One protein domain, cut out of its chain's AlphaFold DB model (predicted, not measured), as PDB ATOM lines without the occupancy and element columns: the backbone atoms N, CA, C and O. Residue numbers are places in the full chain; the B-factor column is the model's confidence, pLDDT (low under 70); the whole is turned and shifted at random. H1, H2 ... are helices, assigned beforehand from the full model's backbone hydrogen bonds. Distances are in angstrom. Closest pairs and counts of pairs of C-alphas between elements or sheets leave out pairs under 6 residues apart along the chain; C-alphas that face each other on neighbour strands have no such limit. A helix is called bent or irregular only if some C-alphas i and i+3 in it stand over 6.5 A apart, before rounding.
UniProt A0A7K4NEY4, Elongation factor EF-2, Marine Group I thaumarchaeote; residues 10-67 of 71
ATOM      1  N   SER A  10     195.012 208.255 268.433       93.44
ATOM      2  CA  SER A  10     195.512 209.205 267.428       93.44
ATOM      3  C   SER A  10     195.760 208.590 266.049       93.44
ATOM      4  O   SER A  10     195.729 209.318 265.071       93.44
ATOM      5  N   GLU A  11     195.954 207.275 265.948       93.88
ATOM      6  CA  GLU A  11     196.240 206.579 264.682       93.88
ATOM      7  C   GLU A  11     194.987 205.932 264.070       93.88
ATOM      8  O   GLU A  11     195.076 205.156 263.125       93.88
ATOM      9  N   THR A  12     193.797 206.183 264.629       95.25
ATOM     10  CA  THR A  12     192.565 205.480 264.213       95.25
ATOM     11  C   THR A  12     191.689 206.248 263.223       95.25
ATOM     12  O   THR A  12     190.628 205.750 262.845       95.25
ATOM     13  N   PHE A  13     192.112 207.434 262.775       95.38
ATOM     14  CA  PHE A  13     191.286 208.327 261.952       95.38
ATOM     15  C   PHE A  13     190.851 207.711 260.613       95.38
ATOM     16  O   PHE A  13     189.712 207.909 260.191       95.38
ATOM     17  N   ASP A  14     191.715 206.929 259.965       95.62
ATOM     18  CA  ASP A  14     191.473 206.286 258.667       95.62
ATOM     19  C   ASP A  14     191.337 204.753 258.765       95.62
ATOM     20  O   ASP A  14     191.196 204.061 257.750       95.62
ATOM     21  N   LEU A  15     191.291 204.211 259.988       95.38
ATOM     22  CA  LEU A  15     191.329 202.771 260.255       95.38
ATOM     23  C   LEU A  15     190.259 201.991 259.474       95.38
ATOM     24  O   LEU A  15     190.523 200.904 258.958       95.38
ATOM     25  N   SER A  16     189.053 202.551 259.345       94.50
ATOM     26  CA  SER A  16     187.947 201.910 258.622       94.50
ATOM     27  C   SER A  16     188.228 201.737 257.126       94.50
ATOM     28  O   SER A  16     187.904 200.693 256.549       94.50
ATOM     29  N   GLN A  17     188.855 202.736 256.501       96.31
ATOM     30  CA  GLN A  17     189.213 202.719 255.087       96.31
ATOM     31  C   GLN A  17     190.380 201.761 254.851       96.31
ATOM     32  O   GLN A  17     190.290 200.904 253.966       96.31
ATOM     33  N   VAL A  18     191.420 201.845 255.687       96.31
ATOM     34  CA  VAL A  18     192.599 200.973 255.616       96.31
ATOM     35  C   VAL A  18     192.195 199.506 255.776       96.31
ATOM     36  O   VAL A  18     192.518 198.689 254.913       96.31
ATOM     37  N   LEU A  19     191.416 199.157 256.807       95.62
ATOM     38  CA  LEU A  19     190.979 197.775 257.032       95.62
ATOM     39  C   LEU A  19     190.113 197.244 255.890       95.62
ATOM     40  O   LEU A  19     190.304 196.107 255.450       95.62
ATOM     41  N   ARG A  20     189.180 198.047 255.367       95.88
ATOM     42  CA  ARG A  20     188.362 197.632 254.221       95.88
ATOM     43  C   ARG A  20     189.228 197.374 252.989       95.88
ATOM     44  O   ARG A  20     189.058 196.330 252.359       95.88
ATOM     45  N   GLY A  21     190.136 198.293 252.660       97.81
ATOM     46  CA  GLY A  21     191.020 198.182 251.498       97.81
ATOM     47  C   GLY A  21     191.948 196.970 251.585       97.81
ATOM     48  O   GLY A  21     191.994 196.164 250.660       97.81
ATOM     49  N   GLN A  22     192.611 196.783 252.728       97.25
ATOM     50  CA  GLN A  22     193.588 195.707 252.927       97.25
ATOM     51  C   GLN A  22     192.955 194.314 253.063       97.25
ATOM     52  O   GLN A  22     193.624 193.307 252.847       97.25
ATOM     53  N   THR A  23     191.665 194.226 253.400       96.50
ATOM     54  CA  THR A  23     190.964 192.938 253.573       96.50
ATOM     55  C   THR A  23     189.936 192.644 252.486       96.50
ATOM     56  O   THR A  23     189.164 191.690 252.615       96.50
ATOM     57  N   ALA A  24     189.892 193.456 251.422       96.94
ATOM     58  CA  ALA A  24     188.863 193.391 250.383       96.94
ATOM     59  C   ALA A  24     187.431 193.368 250.967       96.94
ATOM     60  O   ALA A  24     186.559 192.639 250.497       96.94
ATOM     61  N   GLY A  25     187.209 194.124 252.050       96.00
ATOM     62  CA  GLY A  25     185.929 194.215 252.757       96.00
ATOM     63  C   GLY A  25     185.528 192.989 253.584       96.00
ATOM     64  O   GLY A  25     184.396 192.943 254.055       96.00
ATOM     65  N   LYS A  26     186.415 192.006 253.773       96.25
ATOM     66  CA  LYS A  26     186.093 190.766 254.502       96.25
ATOM     67  C   LYS A  26     186.275 190.873 256.016       96.25
ATOM     68  O   LYS A  26     185.685 190.078 256.743       96.25
ATOM     69  N   ALA A  27     187.103 191.801 256.501       95.69
ATOM     70  CA  ALA A  27     187.327 191.940 257.935       95.69
ATOM     71  C   ALA A  27     186.119 192.557 258.644       95.69
ATOM     72  O   ALA A  27     185.643 193.632 258.279       95.69
ATOM     73  N   ILE A  28     185.692 191.892 259.716       95.69
ATOM     74  CA  ILE A  28     184.753 192.417 260.707       95.69
ATOM     75  C   ILE A  28     185.571 192.739 261.954       95.69
ATOM     76  O   ILE A  28     186.364 191.910 262.400       95.69
ATOM     77  N   TRP A  29     185.415 193.946 262.486       94.75
ATOM     78  CA  TRP A  29     186.239 194.457 263.577       94.75
ATOM     79  C   TRP A  29     185.427 195.370 264.494       94.75
ATOM     80  O   TRP A  29     184.406 195.933 264.096       94.75
ATOM     81  N   ASN A  30     185.902 195.518 265.725       95.38
ATOM     82  CA  ASN A  30     185.390 196.451 266.716       95.38
ATOM     83  C   ASN A  30     186.552 196.948 267.586       95.38
ATOM     84  O   ASN A  30     187.620 196.338 267.622       95.38
ATOM     85  N   THR A  31     186.334 198.044 268.305       96.31
ATOM     86  CA  THR A  31     187.287 198.580 269.281       96.31
ATOM     87  C   THR A  31     186.611 198.725 270.639       96.31
ATOM     88  O   THR A  31     185.387 198.819 270.741       96.31
ATOM     89  N   PHE A  32     187.411 198.720 271.698       96.06
ATOM     90  CA  PHE A  32     186.988 199.076 273.047       96.06
ATOM     91  C   PHE A  32     188.095 199.901 273.700       96.06
ATOM     92  O   PHE A  32     189.269 199.777 273.346       96.06
ATOM     93  N   PHE A  33     187.728 200.769 274.640       96.88
ATOM     94  CA  PHE A  33     188.718 201.514 275.407       96.88
ATOM     95  C   PHE A  33     189.493 200.559 276.317       96.88
ATOM     96  O   PHE A  33     188.887 199.820 277.093       96.88
ATOM     97  N   LYS A  34     190.825 200.600 276.240       96.38
ATOM     98  CA  LYS A  34     191.701 199.824 277.121       96.38
ATOM     99  C   LYS A  34     192.207 200.661 278.297       96.38
ATOM    100  O   LYS A  34     191.923 200.343 279.447       96.38
ATOM    101  N   SER A  35     192.997 201.698 278.017       95.81
ATOM    102  CA  SER A  35     193.684 202.498 279.037       95.81
ATOM    103  C   SER A  35     194.297 203.766 278.444       95.81
ATOM    104  O   SER A  35     194.511 203.857 277.236       95.81
ATOM    105  N   TRP A  36     194.692 204.691 279.316       96.44
ATOM    106  CA  TRP A  36     195.683 205.718 278.994       96.44
ATOM    107  C   TRP A  36     197.091 205.154 279.209       96.44
ATOM    108  O   TRP A  36     197.347 204.517 280.229       96.44
ATOM    109  N   SER A  37     197.998 205.387 278.265       93.94
ATOM    110  CA  SER A  37     199.398 204.960 278.342       93.94
ATOM    111  C   SER A  37     200.338 206.139 278.074       93.94
ATOM    112  O   SER A  37     199.954 207.095 277.391       93.94
ATOM    113  N   PRO A  38     201.561 206.125 278.635       93.56
ATOM    114  CA  PRO A  38     202.536 207.173 278.370       93.56
ATOM    115  C   PRO A  38     202.979 207.141 276.905       93.56
ATOM    116  O   PRO A  38     203.216 206.075 276.337       93.56
ATOM    117  N   ILE A  39     203.148 208.325 276.312       92.56
ATOM    118  CA  ILE A  39     203.744 208.449 274.981       92.56
ATOM    119  C   ILE A  39     205.249 208.137 275.026       92.56
ATOM    120  O   ILE A  39     205.904 208.384 276.047       92.56
ATOM    121  N   PRO A  40     205.835 207.643 273.921       93.69
ATOM    122  CA  PRO A  40     207.281 207.570 273.767       93.69
ATOM    123  C   PRO A  40     207.949 208.916 274.063       93.69
ATOM    124  O   PRO A  40     207.514 209.960 273.573       93.69
ATOM    125  N   LYS A  41     209.044 208.897 274.836       92.62
ATOM    126  CA  LYS A  41     209.765 210.120 275.241       92.62
ATOM    127  C   LYS A  41     210.242 210.954 274.048       92.62
ATOM    128  O   LYS A  41     210.305 212.172 274.155       92.62
ATOM    129  N   SER A  42     210.536 210.306 272.922       94.50
ATOM    130  CA  SER A  42     210.927 210.957 271.669       94.50
ATOM    131  C   SER A  42     209.842 211.871 271.092       94.50
ATOM    132  O   SER A  42     210.183 212.866 270.467       94.50
ATOM    133  N   LEU A  43     208.558 211.579 271.329       93.25
ATOM    134  CA  LEU A  43     207.435 212.359 270.790       93.25
ATOM    135  C   LEU A  43     207.048 213.552 271.674       93.25
ATOM    136  O   LEU A  43     206.323 214.442 271.236       93.25
ATOM    137  N   VAL A  44     207.524 213.601 272.922       91.12
ATOM    138  CA  VAL A  44     207.157 214.656 273.885       91.12
ATOM    139  C   VAL A  44     207.571 216.040 273.380       91.12
ATOM    140  O   VAL A  44     206.799 216.989 273.509       91.12
ATOM    141  N   GLY A  45     208.768 216.147 272.792       91.25
ATOM    142  CA  GLY A  45     209.319 217.414 272.301       91.25
ATOM    143  C   GLY A  45     208.538 218.025 271.138       91.25
ATOM    144  O   GLY A  45     208.596 219.233 270.944       91.25
ATOM    145  N   GLU A  46     207.777 217.214 270.405       93.00
ATOM    146  CA  GLU A  46     206.965 217.646 269.267       93.00
ATOM    147  C   GLU A  46     205.501 217.868 269.673       93.00
ATOM    148  O   GLU A  46     204.939 218.945 269.457       93.00
ATOM    149  N   LEU A  47     204.899 216.886 270.357       93.75
ATOM    150  CA  LEU A  47     203.471 216.897 270.682       93.75
ATOM    151  C   LEU A  47     203.096 217.969 271.711       93.75
ATOM    152  O   LEU A  47     202.020 218.566 271.621       93.75
ATOM    153  N   VAL A  48     203.948 218.227 272.711       94.25
ATOM    154  CA  VAL A  48     203.632 219.217 273.756       94.25
ATOM    155  C   VAL A  48     203.530 220.633 273.166       94.25
ATOM    156  O   VAL A  48     202.492 221.272 273.383       94.25
ATOM    157  N   PRO A  49     204.515 221.133 272.390       95.38
ATOM    158  CA  PRO A  49     204.397 222.423 271.711       95.38
ATOM    159  C   PRO A  49     203.211 222.506 270.744       95.38
ATOM    160  O   PRO A  49     202.518 223.525 270.726       95.38
ATOM    161  N   GLU A  50     202.934 221.449 269.976       95.44
ATOM    162  CA  GLU A  50     201.821 221.424 269.019       95.44
ATOM    163  C   GLU A  50     200.463 221.578 269.722       95.44
ATOM    164  O   GLU A  50     199.645 222.435 269.361       95.44
ATOM    165  N   ILE A  51     200.239 220.811 270.795       95.50
ATOM    166  CA  ILE A  51     199.015 220.893 271.598       95.50
ATOM    167  C   ILE A  51     198.879 222.280 272.238       95.50
ATOM    168  O   ILE A  51     197.772 222.826 272.281       95.50
ATOM    169  N   ARG A  52     199.977 222.868 272.731       96.44
ATOM    170  CA  ARG A  52     199.975 224.215 273.331       96.44
ATOM    171  C   ARG A  52     199.646 225.286 272.294       96.44
ATOM    172  O   ARG A  52     198.770 226.110 272.556       96.44
ATOM    173  N   LYS A  53     200.229 225.203 271.096       96.56
ATOM    174  CA  LYS A  53     199.923 226.091 269.966       96.56
ATOM    175  C   LYS A  53     198.450 226.007 269.562       96.56
ATOM    176  O   LYS A  53     197.809 227.043 269.406       96.56
ATOM    177  N   ARG A  54     197.877 224.799 269.472       97.06
ATOM    178  CA  ARG A  54     196.441 224.602 269.183       97.06
ATOM    179  C   ARG A  54     195.532 225.236 270.240       97.06
ATOM    180  O   ARG A  54     194.425 225.656 269.922       97.06
ATOM    181  N   LYS A  55     195.996 225.313 271.489       96.94
ATOM    182  CA  LYS A  55     195.298 225.979 272.599       96.94
ATOM    183  C   LYS A  55     195.585 227.486 272.696       96.94
ATOM    184  O   LYS A  55     195.068 228.117 273.611       96.94
ATOM    185  N   GLY A  56     196.404 228.059 271.810       95.88
ATOM    186  CA  GLY A  56     196.792 229.474 271.865       95.88
ATOM    187  C   GLY A  56     197.757 229.824 273.006       95.88
ATOM    188  O   GLY A  56     197.809 230.974 273.428       95.88
ATOM    189  N   LEU A  57     198.500 228.846 273.530       95.38
ATOM    190  CA  LEU A  57     199.478 229.025 274.609       95.38
ATOM    191  C   LEU A  57     200.908 229.134 274.053       95.38
ATOM    192  O   LEU A  57     201.180 228.697 272.934       95.38
ATOM    193  N   SER A  58     201.838 229.650 274.868       93.25
ATOM    194  CA  SER A  58     203.278 229.627 274.551       93.25
ATOM    195  C   SER A  58     203.741 228.193 274.239       93.25
ATOM    196  O   SER A  58     203.373 227.295 274.997       93.25
ATOM    197  N   PRO A  59     204.539 227.939 273.184       91.31
ATOM    198  CA  PRO A  59     205.013 226.595 272.838       91.31
ATOM    199  C   PRO A  59     205.785 225.903 273.967       91.31
ATOM    200  O   PRO A  59     205.638 224.699 274.169       91.31
ATOM    201  N   GLU A  60     206.555 226.667 274.741       91.12
ATOM    202  CA  GLU A  60     207.297 226.144 275.884       91.12
ATOM    203  C   GLU A  60     206.406 226.102 277.139       91.12
ATOM    204  O   GLU A  60     205.677 227.065 277.422       91.12
ATOM    205  N   PRO A  61     206.400 224.986 277.892       91.31
ATOM    206  CA  PRO A  61     205.789 224.936 279.216       91.31
ATOM    207  C   PRO A  61     206.483 225.918 280.172       91.31
ATOM    208  O   PRO A  61     207.711 226.005 280.133       91.31
ATOM    209  N   PRO A  62     205.738 226.607 281.057       92.19
ATOM    210  CA  PRO A  62     206.349 227.461 282.066       92.19
ATOM    211  C   PRO A  62     207.272 226.639 282.967       92.19
ATOM    212  O   PRO A  62     206.957 225.497 283.331       92.19
ATOM    213  N   LYS A  63     208.420 227.208 283.326       91.94
ATOM    214  CA  LYS A  63     209.374 226.569 284.237       91.94
ATOM    215  C   LYS A  63     208.855 226.652 285.668       91.94
ATOM    216  O   LYS A  63     208.118 227.565 286.016       91.94
ATOM    217  N   ALA A  64     209.305 225.739 286.530       91.31
ATOM    218  CA  ALA A  64     208.899 225.710 287.940       91.31
ATOM    219  C   ALA A  64     209.058 227.076 288.639       91.31
ATOM    220  O   ALA A  64     208.176 227.493 289.377       91.31
ATOM    221  N   ASN A  65     210.135 227.810 288.333       91.38
ATOM    222  CA  ASN A  65     210.422 229.132 288.900       91.38
ATOM    223  C   ASN A  65     209.380 230.209 288.571       91.38
ATOM    224  O   ASN A  65     209.333 231.211 289.269       91.38
ATOM    225  N   GLU A  66     208.587 230.043 287.513       89.81
ATOM    226  CA  GLU A  66     207.518 230.990 287.161       89.81
ATOM    227  C   GLU A  66     206.300 230.853 288.086       89.81
ATOM    228  O   GLU A  66     205.448 231.733 288.104       89.81
ATOM    229  N   PHE A  67     206.226 229.763 288.855       91.75
ATOM    230  CA  PHE A  67     205.157 229.496 289.817       91.75
ATOM    231  C   PHE A  67     205.594 229.661 291.276       91.75
ATOM    232  O   PHE A  67     204.763 229.535 292.170       91.75
TER     233      PHE A  67
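What this domain is: This is residues 10 to 67 of the 71 residues of the protein "Elongation factor EF-2" of Marine Group I thaumarchaeote (UniProt A0A7K4NEY4). This is an extended chain with little regular structure, in which two separate helices, H1 and then H2, are joined by a long open link, residues 23 to 40, and a tail, residues 55 to 67, follows H2. The residues that stick out are 10 to 15, 30 to 38 and 62 to 67. The printed part has 58 residues, with 22 in the two named helices and no named strand; the class is all helix. It is extended, with a radius of gyration of the C-alphas of 18.0 A, and a rod spanning 57 by 22 by 19 A.

Where its parts are: Start at Ser 10 and find C-alpha 15 at (191.329, 202.771, 260.255), where H1, residues 15 to 22, begins. Go on to C-alpha 41 at (209.765, 210.120, 275.241); from there H2, residues 41 to 54, runs 20.6 A to C-alpha 54 at (196.441, 224.602, 269.183). H2 is irregular, but only just: C-alphas 42 and 45 are 6.7 A apart.

How they stand to each other: H1 and H2 are apart, with no C-alpha of one within 8 A of the other. In H1 every O i to N i+4 pair is within hydrogen-bond range; in H2, 7 of 10 are.

The domain as a whole: The C-alphas of Lys 26 and Asn 65, the two farthest apart, are 57.0 A apart. The link from H1 to H2, 18 residues, is long. The printed part has no cut, and no printed residue is under 70 in pLDDT.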